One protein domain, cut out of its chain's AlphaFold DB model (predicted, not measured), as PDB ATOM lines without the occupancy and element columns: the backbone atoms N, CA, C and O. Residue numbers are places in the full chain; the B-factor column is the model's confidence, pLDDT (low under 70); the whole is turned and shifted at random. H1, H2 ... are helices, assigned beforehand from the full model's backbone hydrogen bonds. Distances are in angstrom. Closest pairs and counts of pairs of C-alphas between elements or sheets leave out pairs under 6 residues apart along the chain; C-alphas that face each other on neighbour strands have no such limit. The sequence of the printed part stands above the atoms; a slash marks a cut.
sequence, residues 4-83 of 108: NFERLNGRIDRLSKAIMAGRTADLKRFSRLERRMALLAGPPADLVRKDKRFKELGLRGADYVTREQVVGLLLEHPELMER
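What this domain is: This is residues 4 to 83 of the 108 residues of the protein "Arsenate reductase" of Deltaproteobacteria bacterium (UniProt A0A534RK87). The longest helix, H1, and H2 make a V, with its corner where the end of H1 meets the start of H2, and H5 packs between the two arms in the middle of the domain. The short helices H3 and H4 lie toward the open side of the V, H4 farthest out. The printed part has 80 residues with five named helices, in the order H1, H2, H3, H4, H5, and no named strand, and its class is all helix. It is compact, with a radius of gyration of the C-alphas of 12.0 A and spans of 33, 29 and 19 A.

Where its parts are: H1 holds residues 4 to 20 and is 24.5 A long, from C-alpha 4 at (170.117, 169.777, 151.673). H2, residues 27 to 39, measures 18.3 A. H5, residues 67 to 76, measures 14.3 A and ends with C-alpha 76 at (176.625, 178.065, 160.355). H3, residues 44 to 47, and H4, residues 52 to 56, measure 5.6 and 6.2 A.

How they stand to each other: H1 touches H5, about perpendicular at 87 degrees; their closest C-alphas, of Ile 12 and Gly 72, are 4.9 A apart. H1 and H2 are close but not clearly touching, the closest C-alphas being those of Ile 19 and Leu 27, at 5.5 A; at 72 degrees they are only just about perpendicular. H5 is the hub. It touches H2 at a steep tilt of 43 degrees, opposite ways, the closest C-alphas, of Leu 33 and Val 71, being 6.2 A apart. H3 and H5 only just touch, with 3 pairs of C-alphas within 8 A, the closest those of Pro 44 and Arg 67, at 5.7 A. H4 touches no helix. In H1, H4 and H5 every O i to N i+4 pair is within hydrogen-bond range, in H2 8 of 9; H3 is too short for such a pair.

The domain as a whole: The farthest C-alphas, of Gly 22 and Lys 52, are 34.0 A apart. The printed part has no cut and no long link. Mean pLDDT of the printed part is 81.8, and residues 24 to 25 are under 70.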
ATOM      1  N   ASN A   4     169.009 169.430 150.775       83.12
ATOM      2  CA  ASN A   4     170.117 169.777 151.673       83.12
ATOM      3  C   ASN A   4     169.882 171.124 152.351       83.12
ATOM      4  O   ASN A   4     170.081 171.247 153.560       83.12
ATOM      5  N   PHE A   5     169.377 172.099 151.596       82.38
ATOM      6  CA  PHE A   5     169.025 173.389 152.157       82.38
ATOM      7  C   PHE A   5     167.829 173.300 153.101       82.38
ATOM      8  O   PHE A   5     167.873 173.944 154.129       82.38
ATOM      9  N   GLU A   6     166.803 172.490 152.841       83.88
ATOM     10  CA  GLU A   6     165.676 172.336 153.780       83.88
ATOM     11  C   GLU A   6     166.137 171.856 155.164       83.88
ATOM     12  O   GLU A   6     165.730 172.401 156.193       83.88
ATOM     13  N   ARG A   7     167.059 170.885 155.196       85.31
ATOM     14  CA  ARG A   7     167.670 170.403 156.444       85.31
ATOM     15  C   ARG A   7     168.489 171.490 157.138       85.31
ATOM     16  O   ARG A   7     168.419 171.619 158.361       85.31
ATOM     17  N   LEU A   8     169.235 172.280 156.369       84.94
ATOM     18  CA  LEU A   8     170.002 173.413 156.883       84.94
ATOM     19  C   LEU A   8     169.088 174.542 157.380       84.94
ATOM     20  O   LEU A   8     169.296 175.078 158.459       84.94
ATOM     21  N   ASN A   9     168.020 174.846 156.651       84.25
ATOM     22  CA  ASN A   9     167.030 175.862 156.974       84.25
ATOM     23  C   ASN A   9     166.338 175.553 158.307       84.25
ATOM     24  O   ASN A   9     166.162 176.445 159.129       84.25
ATOM     25  N   GLY A  10     166.035 174.280 158.580       87.06
ATOM     26  CA  GLY A  10     165.532 173.859 159.891       87.06
ATOM     27  C   GLY A  10     166.545 174.032 161.034       87.06
ATOM     28  O   GLY A  10     166.160 174.251 162.182       87.06
ATOM     29  N   ARG A  11     167.855 173.953 160.760       85.81
ATOM     30  CA  ARG A  11     168.901 174.273 161.751       85.81
ATOM     31  C   ARG A  11     169.021 175.780 161.958       85.81
ATOM     32  O   ARG A  11     169.059 176.219 163.103       85.81
ATOM     33  N   ILE A  12     168.994 176.546 160.870       85.38
ATOM     34  CA  ILE A  12     169.001 178.011 160.859       85.38
ATOM     35  C   ILE A  12     167.825 178.575 161.664       85.38
ATOM     36  O   ILE A  12     168.044 179.420 162.526       85.38
ATOM     37  N   ASP A  13     166.605 178.075 161.454       85.81
ATOM     38  CA  ASP A  13     165.418 178.499 162.209       85.81
ATOM     39  C   ASP A  13     165.591 178.253 163.717       85.81
ATOM     40  O   ASP A  13     165.344 179.138 164.540       85.81
ATOM     41  N   ARG A  14     166.105 177.075 164.095       85.25
ATOM     42  CA  ARG A  14     166.377 176.750 165.503       85.25
ATOM     43  C   ARG A  14     167.472 177.624 166.107       85.25
ATOM     44  O   ARG A  14     167.345 178.017 167.266       85.25
ATOM     45  N   LEU A  15     168.516 177.943 165.344       82.75
ATOM     46  CA  LEU A  15     169.570 178.869 165.762       82.75
ATOM     47  C   LEU A  15     169.021 180.285 165.942       82.75
ATOM     48  O   LEU A  15     169.261 180.889 166.982       82.75
ATOM     49  N   SER A  16     168.228 180.780 164.990       81.62
ATOM     50  CA  SER A  16     167.568 182.087 165.084       81.62
ATOM     51  C   SER A  16     166.702 182.173 166.344       81.62
ATOM     52  O   SER A  16     166.894 183.058 167.179       81.62
ATOM     53  N   LYS A  17     165.846 181.172 166.585       83.56
ATOM     54  CA  LYS A  17     165.039 181.081 167.814       83.56
ATOM     55  C   LYS A  17     165.892 181.016 169.081       83.56
ATOM     56  O   LYS A  17     165.546 181.639 170.079       83.56
ATOM     57  N   ALA A  18     167.016 180.298 169.061       83.94
ATOM     58  CA  ALA A  18     167.934 180.221 170.197       83.94
ATOM     59  C   ALA A  18     168.617 181.565 170.507       83.94
ATOM     60  O   ALA A  18     168.796 181.896 171.680       83.94
ATOM     61  N   ILE A  19     168.970 182.325 169.469       82.50
ATOM     62  CA  ILE A  19     169.545 183.670 169.570       82.50
ATOM     63  C   ILE A  19     168.513 184.639 170.156       82.50
ATOM     64  O   ILE A  19     168.827 185.354 171.107       82.50
ATOM     65  N   MET A  20     167.275 184.607 169.650       79.50
ATOM     66  CA  MET A  20     166.164 185.414 170.172       79.50
ATOM     67  C   MET A  20     165.803 185.045 171.618       79.50
ATOM     68  O   MET A  20     165.415 185.908 172.397       79.50
ATOM     69  N   ALA A  21     166.007 183.784 172.008       83.75
ATOM     70  CA  ALA A  21     165.856 183.313 173.383       83.75
ATOM     71  C   ALA A  21     167.043 183.671 174.310       83.75
ATOM     72  O   ALA A  21     167.080 183.215 175.450       83.75
ATOM     73  N   GLY A  22     168.026 184.457 173.849       73.81
ATOM     74  CA  GLY A  22     169.088 185.001 174.701       73.81
ATOM     75  C   GLY A  22     170.326 184.115 174.893       73.81
ATOM     76  O   GLY A  22     171.093 184.349 175.824       73.81
ATOM     77  N   ARG A  23     170.579 183.118 174.029       71.56
ATOM     78  CA  ARG A  23     171.841 182.344 174.051       71.56
ATOM     79  C   ARG A  23     172.964 183.116 173.333       71.56
ATOM     80  O   ARG A  23     172.855 183.459 172.159       71.56
ATOM     81  N   THR A  24     174.039 183.451 174.050       59.28
ATOM     82  CA  THR A  24     174.758 184.736 173.875       59.28
ATOM     83  C   THR A  24     176.077 184.754 173.088       59.28
ATOM     84  O   THR A  24     176.723 185.801 173.041       59.28
ATOM     85  N   ALA A  25     176.482 183.699 172.380       68.56
ATOM     86  CA  ALA A  25     177.658 183.788 171.495       68.56
ATOM     87  C   ALA A  25     177.304 184.331 170.094       68.56
ATOM     88  O   ALA A  25     177.968 185.233 169.570       68.56
ATOM     89  N   ASP A  26     176.213 183.832 169.512       74.81
ATOM     90  CA  ASP A  26     175.843 184.127 168.127       74.81
ATOM     91  C   ASP A  26     175.042 185.421 167.960       74.81
ATOM     92  O   ASP A  26     175.068 186.013 166.884       74.81
ATOM     93  N   LEU A  27     174.447 185.964 169.029       78.88
ATOM     94  CA  LEU A  27     173.697 187.228 168.992       78.88
ATOM     95  C   LEU A  27     174.541 188.413 168.479       78.88
ATOM     96  O   LEU A  27     174.089 189.210 167.652       78.88
ATOM     97  N   LYS A  28     175.808 188.515 168.910       81.44
ATOM     98  CA  LYS A  28     176.739 189.562 168.435       81.44
ATOM     99  C   LYS A  28     177.167 189.367 166.977       81.44
ATOM    100  O   LYS A  28     177.616 190.317 166.329       81.44
ATOM    101  N   ARG A  29     177.127 188.135 166.463       81.75
ATOM    102  CA  ARG A  29     177.424 187.837 165.053       81.75
ATOM    103  C   ARG A  29     176.200 188.112 164.189       81.75
ATOM    104  O   ARG A  29     176.326 188.854 163.221       81.75
ATOM    105  N   PHE A  30     175.037 187.621 164.607       83.88
ATOM    106  CA  PHE A  30     173.739 187.854 163.979       83.88
ATOM    107  C   PHE A  30     173.479 189.349 163.783       83.88
ATOM    108  O   PHE A  30     173.333 189.808 162.659       83.88
ATOM    109  N   SER A  31     173.568 190.140 164.856       84.56
ATOM    110  CA  SER A  31     173.365 191.595 164.793       84.56
ATOM    111  C   SER A  31     174.358 192.320 163.876       84.56
ATOM    112  O   SER A  31     173.991 193.295 163.221       84.56
ATOM    113  N   ARG A  32     175.613 191.856 163.772       84.19
ATOM    114  CA  ARG A  32     176.588 192.413 162.816       84.19
ATOM    115  C   ARG A  32     176.240 192.080 161.370       84.19
ATOM    116  O   ARG A  32     176.417 192.939 160.510       84.19
ATOM    117  N   LEU A  33     175.795 190.856 161.105       84.50
ATOM    118  CA  LEU A  33     175.377 190.412 159.776       84.50
ATOM    119  C   LEU A  33     174.120 191.157 159.330       84.50
ATOM    120  O   LEU A  33     174.137 191.779 158.274       84.50
ATOM    121  N   GLU A  34     173.101 191.198 160.184       83.12
ATOM    122  CA  GLU A  34     171.869 191.957 159.968       83.12
ATOM    123  C   GLU A  34     172.158 193.434 159.710       83.12
ATOM    124  O   GLU A  34     171.670 194.011 158.742       83.12
ATOM    125  N   ARG A  35     173.037 194.052 160.511       84.25
ATOM    126  CA  ARG A  35     173.422 195.445 160.282       84.25
ATOM    127  C   ARG A  35     174.111 195.610 158.926       84.25
ATOM    128  O   ARG A  35     173.784 196.540 158.205       84.25
ATOM    129  N   ARG A  36     175.017 194.712 158.527       81.38
ATOM    130  CA  ARG A  36     175.631 194.760 157.185       81.38
ATOM    131  C   ARG A  36     174.593 194.617 156.076       81.38
ATOM    132  O   ARG A  36     174.683 195.342 155.097       81.38
ATOM    133  N   MET A  37     173.599 193.750 156.245       79.88
ATOM    134  CA  MET A  37     172.497 193.591 155.296       79.88
ATOM    135  C   MET A  37     171.560 194.791 155.234       79.88
ATOM    136  O   MET A  37     171.017 195.090 154.175       79.88
ATOM    137  N   ALA A  38     171.333 195.472 156.355       81.88
ATOM    138  CA  ALA A  38     170.553 196.703 156.388       81.88
ATOM    139  C   ALA A  38     171.246 197.825 155.598       81.88
ATOM    140  O   ALA A  38     170.575 198.634 154.969       81.88
ATOM    141  N   LEU A  39     172.581 197.847 155.611       81.31
ATOM    142  CA  LEU A  39     173.398 198.821 154.883       81.31
ATOM    143  C   LEU A  39     173.668 198.396 153.428       81.31
ATOM    144  O   LEU A  39     174.058 199.228 152.609       81.31
ATOM    145  N   LEU A  40     173.512 197.109 153.107       80.25
ATOM    146  CA  LEU A  40     173.731 196.567 151.770       80.25
ATOM    147  C   LEU A  40     172.622 197.060 150.836       80.25
ATOM    148  O   LEU A  40     171.445 196.797 151.064       80.25
ATOM    149  N   ALA A  41     173.010 197.746 149.763       70.62
ATOM    150  CA  ALA A  41     172.068 198.227 148.750       70.62
ATOM    151  C   ALA A  41     171.562 197.115 147.803       70.62
ATOM    152  O   ALA A  41     170.654 197.347 147.012       70.62
ATOM    153  N   GLY A  42     172.159 195.920 147.868       72.19
ATOM    154  CA  GLY A  42     171.872 194.780 146.998       72.19
ATOM    155  C   GLY A  42     171.182 193.604 147.701       72.19
ATOM    156  O   GLY A  42     170.891 193.658 148.901       72.19
ATOM    157  N   PRO A  43     170.919 192.514 146.960       77.62
ATOM    158  CA  PRO A  43     170.293 191.326 147.517       77.62
ATOM    159  C   PRO A  43     171.205 190.662 148.561       77.62
ATOM    160  O   PRO A  43     172.418 190.593 148.381       77.62
ATOM    161  N   PRO A  44     170.647 190.092 149.644       77.62
ATOM    162  CA  PRO A  44     171.439 189.408 150.667       77.62
ATOM    163  C   PRO A  44     172.230 188.222 150.098       77.62
ATOM    164  O   PRO A  44     173.312 187.908 150.584       77.62
ATOM    165  N   ALA A  45     171.717 187.597 149.036       80.38
ATOM    166  CA  ALA A  45     172.360 186.488 148.345       80.38
ATOM    167  C   ALA A  45     173.712 186.851 147.706       80.38
ATOM    168  O   ALA A  45     174.527 185.951 147.508       80.38
ATOM    169  N   ASP A  46     173.955 188.132 147.411       79.88
ATOM    170  CA  ASP A  46     175.253 188.611 146.926       79.88
ATOM    171  C   ASP A  46     176.326 188.495 148.013       79.88
ATOM    172  O   ASP A  46     177.491 188.312 147.703       79.88
ATOM    173  N   LEU A  47     175.954 188.514 149.298       81.12
ATOM    174  CA  LEU A  47     176.902 188.358 150.405       81.12
ATOM    175  C   LEU A  47     177.385 186.906 150.572       81.12
ATOM    176  O   LEU A  47     178.297 186.649 151.360       81.12
ATOM    177  N   VAL A  48     176.775 185.959 149.851       84.75
ATOM    178  CA  VAL A  48     177.117 184.535 149.884       84.75
ATOM    179  C   VAL A  48     177.989 184.183 148.687       84.75
ATOM    180  O   VAL A  48     177.563 184.217 147.533       84.75
ATOM    181  N   ARG A  49     179.203 183.750 148.991       85.38
ATOM    182  CA  ARG A  49     180.221 183.316 148.051       85.38
ATOM    183  C   ARG A  49     179.854 181.955 147.451       85.38
ATOM    184  O   ARG A  49     179.790 180.941 148.148       85.38
ATOM    185  N   LYS A  50     179.618 181.921 146.136       83.25
ATOM    186  CA  LYS A  50     179.147 180.737 145.382       83.25
ATOM    187  C   LYS A  50     180.304 179.865 144.872       83.25
ATOM    188  O   LYS A  50     180.359 179.497 143.699       83.25
ATOM    189  N   ASP A  51     181.229 179.530 145.764       82.44
ATOM    190  CA  ASP A  51     182.445 178.770 145.452       82.44
ATOM    191  C   ASP A  51     182.244 177.246 145.487       82.44
ATOM    192  O   ASP A  51     181.139 176.723 145.643       82.44
ATOM    193  N   LYS A  52     183.341 176.490 145.364       83.19
ATOM    194  CA  LYS A  52     183.341 175.024 145.464       83.19
ATOM    195  C   LYS A  52     182.648 174.527 146.741       83.19
ATOM    196  O   LYS A  52     181.842 173.610 146.665       83.19
ATOM    197  N   ARG A  53     182.859 175.211 147.868       82.50
ATOM    198  CA  ARG A  53     182.249 174.899 149.171       82.50
ATOM    199  C   ARG A  53     180.729 175.000 149.178       82.50
ATOM    200  O   ARG A  53     180.041 174.146 149.723       82.50
ATOM    201  N   PHE A  54     180.207 176.007 148.491       85.06
ATOM    202  CA  PHE A  54     178.777 176.187 148.295       85.06
ATOM    203  C   PHE A  54     178.164 175.028 147.489       85.06
ATOM    204  O   PHE A  54     177.092 174.523 147.824       85.06
ATOM    205  N   LYS A  55     178.882 174.560 146.458       83.00
ATOM    206  CA  LYS A  55     178.498 173.368 145.686       83.00
ATOM    207  C   LYS A  55     178.632 172.075 146.499       83.00
ATOM    208  O   LYS A  55     177.776 171.210 146.355       83.00
ATOM    209  N   GLU A  56     179.648 171.947 147.354       85.19
ATOM    210  CA  GLU A  56     179.855 170.783 148.237       85.19
ATOM    211  C   GLU A  56     178.746 170.637 149.282       85.19
ATOM    212  O   GLU A  56     178.257 169.536 149.514       85.19
ATOM    213  N   LEU A  57     178.276 171.752 149.844       82.50
ATOM    214  CA  LEU A  57     177.089 171.776 150.705       82.50
ATOM    215  C   LEU A  57     175.799 171.473 149.927       82.50
ATOM    216  O   LEU A  57     174.729 171.318 150.519       82.50
ATOM    217  N   GLY A  58     175.893 171.392 148.597       84.06
ATOM    218  CA  GLY A  58     174.770 171.200 147.706       84.06
ATOM    219  C   GLY A  58     173.746 172.296 147.924       84.06
ATOM    220  O   GLY A  58     172.590 171.970 148.130       84.06
ATOM    221  N   LEU A  59     174.164 173.562 147.941       83.56
ATOM    222  CA  LEU A  59     173.284 174.725 148.039       83.56
ATOM    223  C   LEU A  59     173.028 175.301 146.642       83.56
ATOM    224  O   LEU A  59     173.867 175.186 145.746       83.56
ATOM    225  N   ARG A  60     171.867 175.927 146.424       80.75
ATOM    226  CA  ARG A  60     171.581 176.698 145.204       80.75
ATOM    227  C   ARG A  60     171.253 178.134 145.564       80.75
ATOM    228  O   ARG A  60     170.628 178.402 146.580       80.75
ATOM    229  N   GLY A  61     171.633 179.068 144.691       72.25
ATOM    230  CA  GLY A  61     171.381 180.500 144.903       72.25
ATOM    231  C   GLY A  61     169.898 180.874 145.015       72.25
ATOM    232  O   GLY A  61     169.589 181.954 145.490       72.25
ATOM    233  N   ALA A  62     169.001 179.979 144.592       75.62
ATOM    234  CA  ALA A  62     167.555 180.128 144.721       75.62
ATOM    235  C   ALA A  62     166.993 179.578 146.047       75.62
ATOM    236  O   ALA A  62     165.802 179.719 146.297       75.62
ATOM    237  N   ASP A  63     167.809 178.911 146.869       77.94
ATOM    238  CA  ASP A  63     167.338 178.295 148.108       77.94
ATOM    239  C   ASP A  63     167.229 179.317 149.262       77.94
ATOM    240  O   ASP A  63     166.280 179.261 150.038       77.94
ATOM    241  N   TYR A  64     168.148 180.287 149.348       78.38
ATOM    242  CA  TYR A  64     168.162 181.351 150.365       78.38
ATOM    243  C   TYR A  64     167.686 182.679 149.772       78.38
ATOM    244  O   TYR A  64     168.457 183.488 149.261       78.38
ATOM    245  N   VAL A  65     166.380 182.909 149.837       74.19
ATOM    246  CA  VAL A  65     165.756 184.106 149.248       74.19
ATOM    247  C   VAL A  65     165.660 185.239 150.274       74.19
ATOM    248  O   VAL A  65     165.683 186.417 149.920       74.19
ATOM    249  N   THR A  66     165.588 184.892 151.561       82.94
ATOM    250  CA  THR A  66     165.371 185.850 152.653       82.94
ATOM    251  C   THR A  66     166.663 186.223 153.379       82.94
ATOM    252  O   THR A  66     167.648 185.481 153.382       82.94
ATOM    253  N   ARG A  67     166.652 187.395 154.030       82.94
ATOM    254  CA  ARG A  67     167.781 187.899 154.832       82.94
ATOM    255  C   ARG A  67     168.137 186.934 155.961       82.94
ATOM    256  O   ARG A  67     169.288 186.530 156.069       82.94
ATOM    257  N   GLU A  68     167.138 186.476 156.709       82.62
ATOM    258  CA  GLU A  68     167.312 185.553 157.836       82.62
ATOM    259  C   GLU A  68     167.972 184.234 157.422       82.62
ATOM    260  O   GLU A  68     168.878 183.749 158.099       82.62
ATOM    261  N   GLN A  69     167.573 183.682 156.271       85.25
ATOM    262  CA  GLN A  69     168.174 182.468 155.717       85.25
ATOM    263  C   GLN A  69     169.651 182.652 155.399       85.25
ATOM    264  O   GLN A  69     170.470 181.795 155.724       85.25
ATOM    265  N   VAL A  70     170.003 183.776 154.782       86.75
ATOM    266  CA  VAL A  70     171.397 184.088 154.471       86.75
ATOM    267  C   VAL A  70     172.199 184.341 155.743       86.75
ATOM    268  O   VAL A  70     173.308 183.829 155.864       86.75
ATOM    269  N   VAL A  71     171.662 185.085 156.712       85.88
ATOM    270  CA  VAL A  71     172.347 185.314 157.991       85.88
ATOM    271  C   VAL A  71     172.581 184.000 158.718       85.88
ATOM    272  O   VAL A  71     173.699 183.748 159.156       85.88
ATOM    273  N   GLY A  72     171.575 183.132 158.797       86.19
ATOM    274  CA  GLY A  72     171.722 181.809 159.388       86.19
ATOM    275  C   GLY A  72     172.739 180.937 158.659       86.19
ATOM    276  O   GLY A  72     173.564 180.291 159.302       86.19
ATOM    277  N   LEU A  73     172.736 180.968 157.323       86.62
ATOM    278  CA  LEU A  73     173.723 180.267 156.507       86.62
ATOM    279  C   LEU A  73     175.143 180.757 156.809       86.62
ATOM    280  O   LEU A  73     176.049 179.946 156.950       86.62
ATOM    281  N   LEU A  74     175.337 182.068 156.949       85.88
ATOM    282  CA  LEU A  74     176.630 182.675 157.280       85.88
ATOM    283  C   LEU A  74     177.028 182.484 158.750       85.88
ATOM    284  O   LEU A  74     178.209 182.585 159.077       85.88
ATOM    285  N   LEU A  75     176.069 182.226 159.642       85.69
ATOM    286  CA  LEU A  75     176.342 181.847 161.027       85.69
ATOM    287  C   LEU A  75     176.828 180.399 161.124       85.69
ATOM    288  O   LEU A  75     177.820 180.156 161.808       85.69
ATOM    289  N   GLU A  76     176.178 179.466 160.421       85.81
ATOM    290  CA  GLU A  76     176.625 178.065 160.355       85.81
ATOM    291  C   GLU A  76     177.913 177.922 159.524       85.81
ATOM    292  O   GLU A  76     178.811 177.171 159.896       85.81
ATOM    293  N   HIS A  77     178.031 178.679 158.429       86.81
ATOM    294  CA  HIS A  77     179.148 178.623 157.487       86.81
ATOM    295  C   HIS A  77     179.716 180.023 157.189       86.81
ATOM    296  O   HIS A  77     179.540 180.555 156.087       86.81
ATOM    297  N   PRO A  78     180.462 180.632 158.129       83.94
ATOM    298  CA  PRO A  78     181.073 181.951 157.930       83.94
ATOM    299  C   PRO A  78     182.109 181.982 156.796       83.94
ATOM    300  O   PRO A  78     182.427 183.052 156.281       83.94
ATOM    301  N   GLU A  79     182.619 180.819 156.379       85.31
ATOM    302  CA  GLU A  79     183.508 180.657 155.220       85.31
ATOM    303  C   GLU A  79     182.843 181.004 153.878       85.31
ATOM    304  O   GLU A  79     183.537 181.357 152.927       85.31
ATOM    305  N   LEU A  80     181.506 180.947 153.809       86.88
ATOM    306  CA  LEU A  80     180.729 181.317 152.626       86.88
ATOM    307  C   LEU A  80     180.507 182.828 152.512       86.88
ATOM    308  O   LEU A  80     179.809 183.262 151.605       86.88
ATOM    309  N   MET A  81     181.039 183.650 153.414       85.94
ATOM    310  CA  MET A  81     180.892 185.100 153.307       85.94
ATOM    311  C   MET A  81     181.745 185.653 152.162       85.94
ATOM    312  O   MET A  81     182.959 185.437 152.128       85.94
ATOM    313  N   GLU A  82     181.130 186.429 151.269       83.88
ATOM    314  CA  GLU A  82     181.856 187.202 150.258       83.88
ATOM    315  C   GLU A  82     182.801 188.202 150.922       83.88
ATOM    316  O   GLU A  82     182.459 188.860 151.905       83.88
ATOM    317  N   ARG A  83     184.022 188.315 150.394       79.75
ATOM    318  CA  ARG A  83     185.036 189.286 150.832       79.75
ATOM    319  C   ARG A  83     185.816 189.776 149.601       79.75
ATOM    320  O   ARG A  83     186.203 188.940 148.779       79.75
TER     321      ARG A  83